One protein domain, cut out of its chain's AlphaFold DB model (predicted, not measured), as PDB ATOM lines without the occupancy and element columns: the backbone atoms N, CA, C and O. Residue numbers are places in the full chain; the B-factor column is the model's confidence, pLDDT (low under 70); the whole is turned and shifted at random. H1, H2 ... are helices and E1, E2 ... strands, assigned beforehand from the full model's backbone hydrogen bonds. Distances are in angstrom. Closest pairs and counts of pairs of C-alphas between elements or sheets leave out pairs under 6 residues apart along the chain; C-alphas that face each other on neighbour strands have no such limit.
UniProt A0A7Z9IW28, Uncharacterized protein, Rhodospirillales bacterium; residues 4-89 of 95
ATOM      1  N   SER A   4      40.015 -46.048 -46.347       82.06
ATOM      2  CA  SER A   4      39.685 -44.719 -46.890       82.06
ATOM      3  C   SER A   4      39.500 -43.650 -45.809       82.06
ATOM      4  O   SER A   4      39.521 -42.465 -46.126       82.06
ATOM      5  N   PHE A   5      39.312 -44.056 -44.553       78.50
ATOM      6  CA  PHE A   5      39.229 -43.174 -43.388       78.50
ATOM      7  C   PHE A   5      40.590 -42.990 -42.689       78.50
ATOM      8  O   PHE A   5      40.665 -42.284 -41.685       78.50
ATOM      9  N   GLY A   6      41.660 -43.584 -43.235       83.00
ATOM     10  CA  GLY A   6      43.023 -43.546 -42.706       83.00
ATOM     11  C   GLY A   6      43.438 -44.826 -41.974       83.00
ATOM     12  O   GLY A   6      42.671 -45.782 -41.870       83.00
ATOM     13  N   ASP A   7      44.660 -44.808 -41.437       84.00
ATOM     14  CA  ASP A   7      45.326 -45.978 -40.836       84.00
ATOM     15  C   ASP A   7      45.380 -45.908 -39.296       84.00
ATOM     16  O   ASP A   7      46.174 -46.581 -38.646       84.00
ATOM     17  N   SER A   8      44.601 -45.014 -38.685       84.31
ATOM     18  CA  SER A   8      44.608 -44.770 -37.235       84.31
ATOM     19  C   SER A   8      43.234 -44.322 -36.750       84.31
ATOM     20  O   SER A   8      43.029 -43.190 -36.309       84.31
ATOM     21  N   ILE A   9      42.266 -45.221 -36.887       88.12
ATOM     22  CA  ILE A   9      40.851 -44.976 -36.625       88.12
ATOM     23  C   ILE A   9      40.528 -45.315 -35.170       88.12
ATOM     24  O   ILE A   9      40.926 -46.355 -34.652       88.12
ATOM     25  N   ASN A  10      39.758 -44.447 -34.521       88.44
ATOM     26  CA  ASN A  10      39.120 -44.733 -33.242       88.44
ATOM     27  C   ASN A  10      37.617 -44.872 -33.486       88.44
ATOM     28  O   ASN A  10      37.014 -43.972 -34.071       88.44
ATOM     29  N   ALA A  11      37.022 -45.977 -33.050       88.88
ATOM     30  CA  ALA A  11      35.608 -46.264 -33.255       88.88
ATOM     31  C   ALA A  11      34.865 -46.327 -31.920       88.88
ATOM     32  O   ALA A  11      35.380 -46.857 -30.941       88.88
ATOM     33  N   ALA A  12      33.641 -45.807 -31.891       90.31
ATOM     34  CA  ALA A  12      32.721 -45.952 -30.770       90.31
ATOM     35  C   ALA A  12      31.491 -46.740 -31.232       90.31
ATOM     36  O   ALA A  12      30.869 -46.374 -32.230       90.31
ATOM     37  N   VAL A  13      31.145 -47.808 -30.513       91.00
ATOM     38  CA  VAL A  13      30.005 -48.681 -30.823       91.00
ATOM     39  C   VAL A  13      28.977 -48.579 -29.702       91.00
ATOM     40  O   VAL A  13      29.247 -48.960 -28.564       91.00
ATOM     41  N   ILE A  14      27.787 -48.063 -30.021       90.19
ATOM     42  CA  ILE A  14      26.675 -47.904 -29.074       90.19
ATOM     43  C   ILE A  14      25.767 -49.131 -29.132       90.19
ATOM     44  O   ILE A  14      25.384 -49.585 -30.207       90.19
ATOM     45  N   GLY A  15      25.395 -49.653 -27.962       89.31
ATOM     46  CA  GLY A  15      24.619 -50.884 -27.852       89.31
ATOM     47  C   GLY A  15      25.487 -52.126 -28.035       89.31
ATOM     48  O   GLY A  15      25.021 -53.112 -28.600       89.31
ATOM     49  N   ALA A  16      26.737 -52.086 -27.568       84.38
ATOM     50  CA  ALA A  16      27.736 -53.136 -27.786       84.38
ATOM     51  C   ALA A  16      27.356 -54.529 -27.234       84.38
ATOM     52  O   ALA A  16      27.952 -55.528 -27.609       84.38
ATOM     53  N   ASN A  17      26.333 -54.609 -26.381       84.12
ATOM     54  CA  ASN A  17      25.769 -55.868 -25.890       84.12
ATOM     55  C   ASN A  17      24.822 -56.568 -26.888       84.12
ATOM     56  O   ASN A  17      24.395 -57.688 -26.626       84.12
ATOM     57  N   GLY A  18      24.438 -55.921 -27.992       86.44
ATOM     58  CA  GLY A  18      23.638 -56.557 -29.042       86.44
ATOM     59  C   GLY A  18      24.497 -57.443 -29.946       86.44
ATOM     60  O   GLY A  18      25.597 -57.042 -30.307       86.44
ATOM     61  N   GLU A  19      23.977 -58.600 -30.367       86.69
ATOM     62  CA  GLU A  19      24.717 -59.593 -31.175       86.69
ATOM     63  C   GLU A  19      25.343 -58.990 -32.446       86.69
ATOM     64  O   GLU A  19      26.513 -59.213 -32.735       86.69
ATOM     65  N   ILE A  20      24.596 -58.144 -33.166       90.56
ATOM     66  CA  ILE A  20      25.092 -57.450 -34.370       90.56
ATOM     67  C   ILE A  20      26.281 -56.539 -34.037       90.56
ATOM     68  O   ILE A  20      27.239 -56.442 -34.801       90.56
ATOM     69  N   ASN A  21      26.207 -55.853 -32.899       89.94
ATOM     70  CA  ASN A  21      27.242 -54.919 -32.487       89.94
ATOM     71  C   ASN A  21      28.466 -55.639 -31.917       89.94
ATOM     72  O   ASN A  21      29.563 -55.112 -32.054       89.94
ATOM     73  N   GLN A  22      28.308 -56.831 -31.332       86.69
ATOM     74  CA  GLN A  22      29.438 -57.677 -30.936       86.69
ATOM     75  C   GLN A  22      30.237 -58.134 -32.155       86.69
ATOM     76  O   GLN A  22      31.442 -57.916 -32.200       86.69
ATOM     77  N   GLU A  23      29.565 -58.652 -33.184       89.25
ATOM     78  CA  GLU A  23      30.216 -59.026 -34.447       89.25
ATOM     79  C   GLU A  23      30.934 -57.822 -35.085       89.25
ATOM     80  O   GLU A  23      32.066 -57.925 -35.558       89.25
ATOM     81  N   LEU A  24      30.310 -56.639 -35.054       90.62
ATOM     82  CA  LEU A  24      30.945 -55.412 -35.534       90.62
ATOM     83  C   LEU A  24      32.202 -55.054 -34.726       90.62
ATOM     84  O   LEU A  24      33.204 -54.655 -35.319       90.62
ATOM     85  N   VAL A  25      32.160 -55.178 -33.397       89.00
ATOM     86  CA  VAL A  25      33.327 -54.950 -32.535       89.00
ATOM     87  C   VAL A  25      34.447 -55.920 -32.897       89.00
ATOM     88  O   VAL A  25      35.565 -55.467 -33.122       89.00
ATOM     89  N   GLU A  26      34.162 -57.212 -33.054       88.38
ATOM     90  CA  GLU A  26      35.172 -58.208 -33.432       88.38
ATOM     91  C   GLU A  26      35.840 -57.871 -34.774       88.38
ATOM     92  O   GLU A  26      37.070 -57.893 -34.893       88.38
ATOM     93  N   GLN A  27      35.050 -57.473 -35.776       89.06
ATOM     94  CA  GLN A  27      35.574 -57.062 -37.081       89.06
ATOM     95  C   GLN A  27      36.415 -55.780 -37.010       89.06
ATOM     96  O   GLN A  27      37.430 -55.668 -37.703       89.06
ATOM     97  N   LEU A  28      36.009 -54.807 -36.189       88.94
ATOM     98  CA  LEU A  28      36.754 -53.563 -35.993       88.94
ATOM     99  C   LEU A  28      38.064 -53.813 -35.242       88.94
ATOM    100  O   LEU A  28      39.106 -53.334 -35.684       88.94
ATOM    101  N   SER A  29      38.029 -54.600 -34.168       86.19
ATOM    102  CA  SER A  29      39.195 -54.950 -33.351       86.19
ATOM    103  C   SER A  29      40.214 -55.807 -34.112       86.19
ATOM    104  O   SER A  29      41.410 -55.732 -33.839       86.19
ATOM    105  N   GLY A  30      39.779 -56.578 -35.115       85.38
ATOM    106  CA  GLY A  30      40.668 -57.314 -36.022       85.38
ATOM    107  C   GLY A  30      41.318 -56.467 -37.129       85.38
ATOM    108  O   GLY A  30      42.154 -56.969 -37.884       85.38
ATOM    109  N   SER A  31      40.941 -55.195 -37.271       86.31
ATOM    110  CA  SER A  31      41.395 -54.342 -38.368       86.31
ATOM    111  C   SER A  31      42.672 -53.577 -38.021       86.31
ATOM    112  O   SER A  31      42.693 -52.766 -37.105       86.31
ATOM    113  N   HIS A  32      43.719 -53.728 -38.837       85.31
ATOM    114  CA  HIS A  32      45.003 -53.020 -38.669       85.31
ATOM    115  C   HIS A  32      44.906 -51.488 -38.776       85.31
ATOM    116  O   HIS A  32      45.844 -50.793 -38.406       85.31
ATOM    117  N   CYS A  33      43.805 -50.961 -39.316       86.12
ATOM    118  CA  CYS A  33      43.565 -49.520 -39.425       86.12
ATOM    119  C   CYS A  33      42.870 -48.939 -38.185       86.12
ATOM    120  O   CYS A  33      42.696 -47.724 -38.108       86.12
ATOM    121  N   VAL A  34      42.395 -49.783 -37.263       87.88
ATOM    122  CA  VAL A  34      41.649 -49.377 -36.068       87.88
ATOM    123  C   VAL A  34      42.569 -49.498 -34.861       87.88
ATOM    124  O   VAL A  34      43.070 -50.571 -34.549       87.88
ATOM    125  N   ASN A  35      42.784 -48.380 -34.174       85.75
ATOM    126  CA  ASN A  35      43.622 -48.325 -32.982       85.75
ATOM    127  C   ASN A  35      42.830 -48.661 -31.721       85.75
ATOM    128  O   ASN A  35      43.359 -49.300 -30.820       85.75
ATOM    129  N   ASN A  36      41.587 -48.176 -31.630       86.44
ATOM    130  CA  ASN A  36      40.761 -48.329 -30.437       86.44
ATOM    131  C   ASN A  36      39.297 -48.528 -30.803       86.44
ATOM    132  O   ASN A  36      38.767 -47.841 -31.682       86.44
ATOM    133  N   VAL A  37      38.644 -49.403 -30.043       88.81
ATOM    134  CA  VAL A  37      37.199 -49.604 -30.066       88.81
ATOM    135  C   VAL A  37      36.658 -49.312 -28.667       88.81
ATOM    136  O   VAL A  37      37.094 -49.898 -27.677       88.81
ATOM    137  N   PHE A  38      35.740 -48.353 -28.582       89.94
ATOM    138  CA  PHE A  38      35.033 -47.989 -27.357       89.94
ATOM    139  C   PHE A  38      33.650 -48.630 -27.380       89.94
ATOM    140  O   PHE A  38      32.864 -48.375 -28.296       89.94
ATOM    141  N   LEU A  39      33.348 -49.442 -26.372       90.56
ATOM    142  CA  LEU A  39      32.084 -50.162 -26.282       90.56
ATOM    143  C   LEU A  39      31.184 -49.403 -25.335       90.56
ATOM    144  O   LEU A  39      31.515 -49.220 -24.167       90.56
ATOM    145  N   ILE A  40      30.042 -48.963 -25.841       90.75
ATOM    146  CA  ILE A  40      29.121 -48.122 -25.098       90.75
ATOM    147  C   ILE A  40      27.829 -48.908 -24.872       90.75
ATOM    148  O   ILE A  40      27.217 -49.410 -25.822       90.75
ATOM    149  N   SER A  41      27.398 -49.039 -23.619       90.12
ATOM    150  CA  SER A  41      26.165 -49.759 -23.287       90.12
ATOM    151  C   SER A  41      25.492 -49.229 -22.025       90.12
ATOM    152  O   SER A  41      26.154 -48.758 -21.112       90.12
ATOM    153  N   SER A  42      24.169 -49.369 -21.947       88.38
ATOM    154  CA  SER A  42      23.379 -49.105 -20.735       88.38
ATOM    155  C   SER A  42      23.381 -50.258 -19.734       88.38
ATOM    156  O   SER A  42      22.678 -50.224 -18.726       88.38
ATOM    157  N   LYS A  43      24.143 -51.314 -20.015       83.06
ATOM    158  CA  LYS A  43      24.328 -52.477 -19.150       83.06
ATOM    159  C   LYS A  43      25.808 -52.810 -19.081       83.06
ATOM    160  O   LYS A  43      26.559 -52.461 -19.991       83.06
ATOM    161  N   ASP A  44      26.194 -53.546 -18.046       75.38
ATOM    162  CA  ASP A  44      27.541 -54.101 -17.953       75.38
ATOM    163  C   ASP A  44      27.895 -54.895 -19.218       75.38
ATOM    164  O   ASP A  44      27.045 -55.558 -19.824       75.38
ATOM    165  N   ILE A  45      29.152 -54.784 -19.641       73.00
ATOM    166  CA  ILE A  45      29.657 -55.426 -20.855       73.00
ATOM    167  C   ILE A  45      30.335 -56.727 -20.439       73.00
ATOM    168  O   ILE A  45      31.438 -56.727 -19.904       73.00
ATOM    169  N   TYR A  46      29.645 -57.844 -20.660       60.44
ATOM    170  CA  TYR A  46      30.062 -59.166 -20.174       60.44
ATOM    171  C   TYR A  46      31.183 -59.810 -21.007       60.44
ATOM    172  O   TYR A  46      31.830 -60.753 -20.553       60.44
ATOM    173  N   HIS A  47      31.431 -59.297 -22.212       63.41
ATOM    174  CA  HIS A  47      32.434 -59.803 -23.148       63.41
ATOM    175  C   HIS A  47      33.361 -58.670 -23.578       63.41
ATOM    176  O   HIS A  47      33.259 -58.160 -24.685       63.41
ATOM    177  N   GLN A  48      34.240 -58.255 -22.666       62.41
ATOM    178  CA  GLN A  48      35.341 -57.355 -22.990       62.41
ATOM    179  C   GLN A  48      36.598 -58.162 -23.318       62.41
ATOM    180  O   GLN A  48      37.152 -58.828 -22.438       62.41
ATOM    181  N   PRO A  49      37.105 -58.081 -24.554       60.25
ATOM    182  CA  PRO A  49      38.511 -58.310 -24.832       60.25
ATOM    183  C   PRO A  49      39.368 -57.429 -23.913       60.25
ATOM    184  O   PRO A  49      39.015 -56.289 -23.614       60.25
ATOM    185  N   ALA A  50      40.518 -57.943 -23.469       54.81
ATOM    186  CA  ALA A  50      41.340 -57.344 -22.405       54.81
ATOM    187  C   ALA A  50      41.841 -55.905 -22.668       54.81
ATOM    188  O   ALA A  50      42.382 -55.275 -21.763       54.81
ATOM    189  N   ASN A  51      41.665 -55.390 -23.887       55.34
ATOM    190  CA  ASN A  51      42.142 -54.082 -24.329       55.34
ATOM    191  C   ASN A  51      41.004 -53.096 -24.638       55.34
ATOM    192  O   ASN A  51      41.260 -52.026 -25.188       55.34
ATOM    193  N   GLU A  52      39.758 -53.451 -24.333       63.69
ATOM    194  CA  GLU A  52      38.603 -52.666 -24.740       63.69
ATOM    195  C   GLU A  52      37.973 -51.889 -23.578       63.69
ATOM    196  O   GLU A  52      37.692 -52.421 -22.504       63.69
ATOM    197  N   ASN A  53      37.740 -50.593 -23.803       71.06
ATOM    198  CA  ASN A  53      37.230 -49.679 -22.786       71.06
ATOM    199  C   ASN A  53      35.701 -49.642 -22.844       71.06
ATOM    200  O   ASN A  53      35.119 -48.997 -23.720       71.06
ATOM    201  N   GLY A  54      35.053 -50.332 -21.909       80.25
ATOM    202  CA  GLY A  54      33.606 -50.243 -21.727       80.25
ATOM    203  C   GLY A  54      33.202 -48.953 -21.049       80.25
ATOM    204  O   GLY A  54      33.803 -48.540 -20.059       80.25
ATOM    205  N   ILE A  55      32.165 -48.335 -21.590       88.06
ATOM    206  CA  ILE A  55      31.636 -47.060 -21.143       88.06
ATOM    207  C   ILE A  55      30.133 -47.230 -20.950       88.06
ATOM    208  O   ILE A  55      29.413 -47.660 -21.853       88.06
ATOM    209  N   TYR A  56      29.665 -46.900 -19.754       89.44
ATOM    210  CA  TYR A  56      28.243 -46.890 -19.461       89.44
ATOM    211  C   TYR A  56      27.564 -45.675 -20.111       89.44
ATOM    212  O   TYR A  56      28.137 -44.585 -20.111       89.44
ATOM    213  N   ILE A  57      26.347 -45.846 -20.634       90.75
ATOM    214  CA  ILE A  57      25.493 -44.736 -21.078       90.75
ATOM    215  C   ILE A  57      24.027 -45.005 -20.741       90.75
ATOM    216  O   ILE A  57      23.522 -46.094 -21.006       90.75
ATOM    217  N   ASP A  58      23.324 -43.998 -20.244       90.06
ATOM    218  CA  ASP A  58      21.868 -43.948 -20.266       90.06
ATOM    219  C   ASP A  58      21.440 -42.901 -21.303       90.06
ATOM    220  O   ASP A  58      21.769 -41.722 -21.207       90.06
ATOM    221  N   LEU A  59      20.731 -43.330 -22.346       88.56
ATOM    222  CA  LEU A  59      20.329 -42.426 -23.428       88.56
ATOM    223  C   LEU A  59      19.225 -41.447 -23.003       88.56
ATOM    224  O   LEU A  59      18.966 -40.490 -23.731       88.56
ATOM    225  N   GLU A  60      18.588 -41.681 -21.856       92.62
ATOM    226  CA  GLU A  60      17.584 -40.787 -21.276       92.62
ATOM    227  C   GLU A  60      18.194 -39.776 -20.284       92.62
ATOM    228  O   GLU A  60      17.528 -38.804 -19.926       92.62
ATOM    229  N   ASP A  61      19.461 -39.949 -19.880       92.06
ATOM    230  CA  ASP A  61      20.181 -39.040 -18.976       92.06
ATOM    231  C   ASP A  61      21.332 -38.322 -19.695       92.06
ATOM    232  O   ASP A  61      22.415 -38.878 -19.917       92.06
ATOM    233  N   GLU A  62      21.121 -37.037 -19.993       93.81
ATOM    234  CA  GLU A  62      22.103 -36.158 -20.640       93.81
ATOM    235  C   GLU A  62      23.459 -36.115 -19.919       93.81
ATOM    236  O   GLU A  62      24.496 -35.964 -20.574       93.81
ATOM    237  N   ASN A  63      23.488 -36.284 -18.591       93.56
ATOM    238  CA  ASN A  63      24.741 -36.282 -17.837       93.56
ATOM    239  C   ASN A  63      25.588 -37.503 -18.184       93.56
ATOM    240  O   ASN A  63      26.788 -37.375 -18.419       93.56
ATOM    241  N   THR A  64      24.966 -38.678 -18.297       92.06
ATOM    242  CA  THR A  64      25.694 -39.903 -18.645       92.06
ATOM    243  C   THR A  64      26.218 -39.864 -20.079       92.06
ATOM    244  O   THR A  64      27.309 -40.363 -20.350       92.06
ATOM    245  N   ILE A  65      25.499 -39.203 -20.997       91.12
ATOM    246  CA  ILE A  65      25.966 -38.963 -22.369       91.12
ATOM    247  C   ILE A  65      27.214 -38.068 -22.351       91.12
ATOM    248  O   ILE A  65      28.214 -38.378 -23.006       91.12
ATOM    249  N   ALA A  66      27.177 -36.971 -21.589       92.25
ATOM    250  CA  ALA A  66      28.310 -36.060 -21.449       92.25
ATOM    251  C   ALA A  66      29.526 -36.750 -20.803       92.25
ATOM    252  O   ALA A  66      30.656 -36.584 -21.275       92.25
ATOM    253  N   ASP A  67      29.299 -37.570 -19.778       90.00
ATOM    254  CA  ASP A  67      30.338 -38.344 -19.102       90.00
ATOM    255  C   ASP A  67      30.960 -39.395 -20.029       90.00
ATOM    256  O   ASP A  67      32.188 -39.501 -20.096       90.00
ATOM    257  N   ALA A  68      30.146 -40.109 -20.811       88.75
ATOM    258  CA  ALA A  68      30.620 -41.073 -21.801       88.75
ATOM    259  C   ALA A  68      31.491 -40.401 -22.876       88.75
ATOM    260  O   ALA A  68      32.596 -40.863 -23.170       88.75
ATOM    261  N   ALA A  69      31.045 -39.263 -23.417       89.12
ATOM    262  CA  ALA A  69      31.825 -38.488 -24.381       89.12
ATOM    263  C   ALA A  69      33.152 -37.991 -23.777       89.12
ATOM    264  O   ALA A  69      34.214 -38.110 -24.395       89.12
ATOM    265  N   SER A  70      33.111 -37.486 -22.540       89.44
ATOM    266  CA  SER A  70      34.290 -37.038 -21.792       89.44
ATOM    267  C   SER A  70      35.288 -38.177 -21.555       89.44
ATOM    268  O   SER A  70      36.496 -37.993 -21.737       89.44
ATOM    269  N   ALA A  71      34.806 -39.375 -21.214       86.88
ATOM    270  CA  ALA A  71      35.636 -40.561 -21.029       86.88
ATOM    271  C   ALA A  71      36.380 -40.946 -22.317       86.88
ATOM    272  O   ALA A  71      37.597 -41.147 -22.276       86.88
ATOM    273  N   ILE A  72      35.694 -40.959 -23.467       87.06
ATOM    274  CA  ILE A  72      36.316 -41.234 -24.776       87.06
ATOM    275  C   ILE A  72      37.427 -40.221 -25.065       87.06
ATOM    276  O   ILE A  72      38.542 -40.612 -25.409       87.06
ATOM    277  N   VAL A  73      37.164 -38.924 -24.876       86.38
ATOM    278  CA  VAL A  73      38.168 -37.874 -25.108       86.38
ATOM    279  C   VAL A  73      39.394 -38.077 -24.220       86.38
ATOM    280  O   VAL A  73      40.521 -38.022 -24.713       86.38
ATOM    281  N   ARG A  74      39.204 -38.351 -22.924       80.00
ATOM    282  CA  ARG A  74      40.313 -38.598 -21.987       80.00
ATOM    283  C   ARG A  74      41.158 -39.796 -22.406       80.00
ATOM    284  O   ARG A  74      42.385 -39.712 -22.358       80.00
ATOM    285  N   LEU A  75      40.514 -40.878 -22.833       80.38
ATOM    286  CA  LEU A  75      41.193 -42.087 -23.286       80.38
ATOM    287  C   LEU A  75      41.989 -41.818 -24.565       80.38
ATOM    288  O   LEU A  75      43.187 -42.086 -24.594       80.38
ATOM    289  N   VAL A  76      41.379 -41.197 -25.578       77.50
ATOM    290  CA  VAL A  76      42.063 -40.843 -26.833       77.50
ATOM    291  C   VAL A  76      43.249 -39.908 -26.577       77.50
ATOM    292  O   VAL A  76      44.339 -40.149 -27.090       77.50
ATOM    293  N   VAL A  77      43.088 -38.871 -25.748       72.56
ATOM    294  CA  VAL A  77      44.182 -37.945 -25.402       72.56
ATOM    295  C   VAL A  77      45.311 -38.664 -24.660       72.56
ATOM    296  O   VAL A  77      46.483 -38.449 -24.974       72.56
ATOM    297  N   GLY A  78      44.982 -39.541 -23.706       64.94
ATOM    298  CA  GLY A  78      45.967 -40.356 -22.991       64.94
ATOM    299  C   GLY A  78      46.742 -41.297 -23.916       64.94
ATOM    300  O   GLY A  78      47.965 -41.405 -23.810       64.94
ATOM    301  N   ILE A  79      46.055 -41.918 -24.876       66.56
ATOM    302  CA  ILE A  79      46.656 -42.788 -25.894       66.56
ATOM    303  C   ILE A  79      47.607 -41.993 -26.794       66.56
ATOM    304  O   ILE A  79      48.763 -42.383 -26.960       66.56
ATOM    305  N   VAL A  80      47.175 -40.839 -27.312       63.91
ATOM    306  CA  VAL A  80      48.019 -39.970 -28.153       63.91
ATOM    307  C   VAL A  80      49.260 -39.492 -27.389       63.91
ATOM    308  O   VAL A  80      50.362 -39.455 -27.944       63.91
ATOM    309  N   ALA A  81      49.121 -39.165 -26.102       60.72
ATOM    310  CA  ALA A  81      50.248 -38.765 -25.262       60.72
ATOM    311  C   ALA A  81      51.274 -39.897 -25.061       60.72
ATOM    312  O   ALA A  81      52.478 -39.628 -25.034       60.72
ATOM    313  N   ASN A  82      50.823 -41.151 -24.959       57.97
ATOM    314  CA  ASN A  82      51.706 -42.316 -24.856       57.97
ATOM    315  C   ASN A  82      52.371 -42.674 -26.193       57.97
ATOM    316  O   ASN A  82      53.581 -42.898 -26.214       57.97
ATOM    317  N   GLN A  83      51.655 -42.601 -27.321       56.75
ATOM    318  CA  GLN A  83      52.254 -42.829 -28.645       56.75
ATOM    319  C   GLN A  83      53.351 -41.804 -28.983       56.75
ATOM    320  O   GLN A  83      54.372 -42.141 -29.582       56.75
ATOM    321  N   LYS A  84      53.204 -40.547 -28.536       55.97
ATOM    322  CA  LYS A  84      54.238 -39.512 -28.716       55.97
ATOM    323  C   LYS A  84      55.517 -39.795 -27.911       55.97
ATOM    324  O   LYS A  84      56.602 -39.380 -28.325       55.97
ATOM    325  N   LYS A  85      55.405 -40.504 -26.779       53.31
ATOM    326  CA  LYS A  85      56.558 -40.963 -25.986       53.31
ATOM    327  C   LYS A  85      57.268 -42.145 -26.643       53.31
ATOM    328  O   LYS A  85      58.493 -42.133 -26.689       53.31
ATOM    329  N   GLU A  86      56.535 -43.113 -27.192       49.81
ATOM    330  CA  GLU A  86      57.144 -44.237 -27.919       49.81
ATOM    331  C   GLU A  86      57.826 -43.795 -29.216       49.81
ATOM    332  O   GLU A  86      58.962 -44.189 -29.472       49.81
ATOM    333  N   SER A  87      57.210 -42.891 -29.986       51.28
ATOM    334  CA  SER A  87      57.807 -42.403 -31.235       51.28
ATOM    335  C   SER A  87      59.066 -41.545 -31.031       51.28
ATOM    336  O   SER A  87      59.815 -41.349 -31.985       51.28
ATOM    337  N   SER A  88      59.327 -41.034 -29.819       50.81
ATOM    338  CA  SER A  88      60.586 -40.335 -29.499       50.81
ATOM    339  C   SER A  88      61.753 -41.284 -29.187       50.81
ATOM    340  O   SER A  88      62.890 -40.823 -29.128       50.81
ATOM    341  N   ASN A  89      61.505 -42.588 -29.004       45.91
ATOM    342  CA  ASN A  89      62.539 -43.571 -28.657       45.91
ATOM    343  C   ASN A  89      63.007 -44.447 -29.828       45.91
ATOM    344  O   ASN A  89      63.959 -45.210 -29.674       45.91
TER     345      ASN A  89
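AT A GLANCE: This is residues 4 to 89 of the 95 residues of an uncharacterized protein of Rhodospirillales bacterium (UniProt A0A7Z9IW28). A small three-stranded parallel sheet is sandwiched between two helices that run along its strands: the short helix H1 covers one face, over E1 and E2, and the long helix H2 covers the other. The last part of H2 and the tail after it, residues 80 to 89, stick out beyond the body and add to the length. The 86 printed residues include three named strands and two named helices, in the order E1, H1, E2, E3, H2; the sheet order is E1, E2, E3, and the class is mixed, helices and strands. The whole is compact, with a radius of gyration of the C-alphas of 13.8 A, yet elongated, spanning 44 by 28 by 26 A.

IN THESE COORDINATES: E1 is residues 9 to 14, 16.3 A long, beginning at C-alpha 9 (40.851, -44.976, -36.625). H1 is residues 19 to 29, 15.4 A long. E2 is residues 34 to 41, 20.1 A long, with C-alpha 34 at (41.649, -49.377, -36.068). E3 is residues 53 to 56, 10.0 A long. H2 is residues 62 to 86, 36.7 A long, ending at C-alpha 86 (57.144, -44.237, -27.919).

HOW THE PARTS SIT: In the sheet, E2 is the inner strand and E1 and E3 are the edge strands. E1 and E2 are parallel at 14 degrees, with N 11 and O 36 2.9 A apart and N 38 and O 11 2.8 A apart, within hydrogen-bond range. E2 and E3 are parallel at 25 degrees, with N 55 and O 39 2.8 A apart, also within range. E1, H1 and E2 form a strand-helix-strand unit, two parallel neighbour strands with a helix between them in the chain, and its crossover is right-handed. H1 is on the sheet at a height over the sheet of 9.5 A, over E1 and E2, and runs along the strands, at 13 degrees to E2 on the local plane. The closest C-alphas of H1 and E2, those of Leu 28 and Val 34, are 6.4 A apart. H2 is on the opposite face, giving three layers, helices on both faces of a sheet. Its height over the sheet is 9.7 A; it lies over E2 and only just over E3, on which 3 of its C-alphas fall, and it runs along the strands, at 21 degrees to E2 on the local plane. The closest C-alphas of E3 and H2, those of Ile 55 and Ala 68, are 6.1 A apart. H1 and H2 are apart. In H1 every O i to N i+4 pair is within hydrogen-bond range; in H2, 20 of 21 are.

THE WHOLE: The two C-alphas farthest apart, those of Glu 60 and Asn 89, are 45.6 A apart. The printed part has no cut. The link from E2 to E3, 11 residues, is long; the other links are tight. The mean pLDDT of the printed part is 80.4, and residues 46 to 52 and 78 to 89 are under 70.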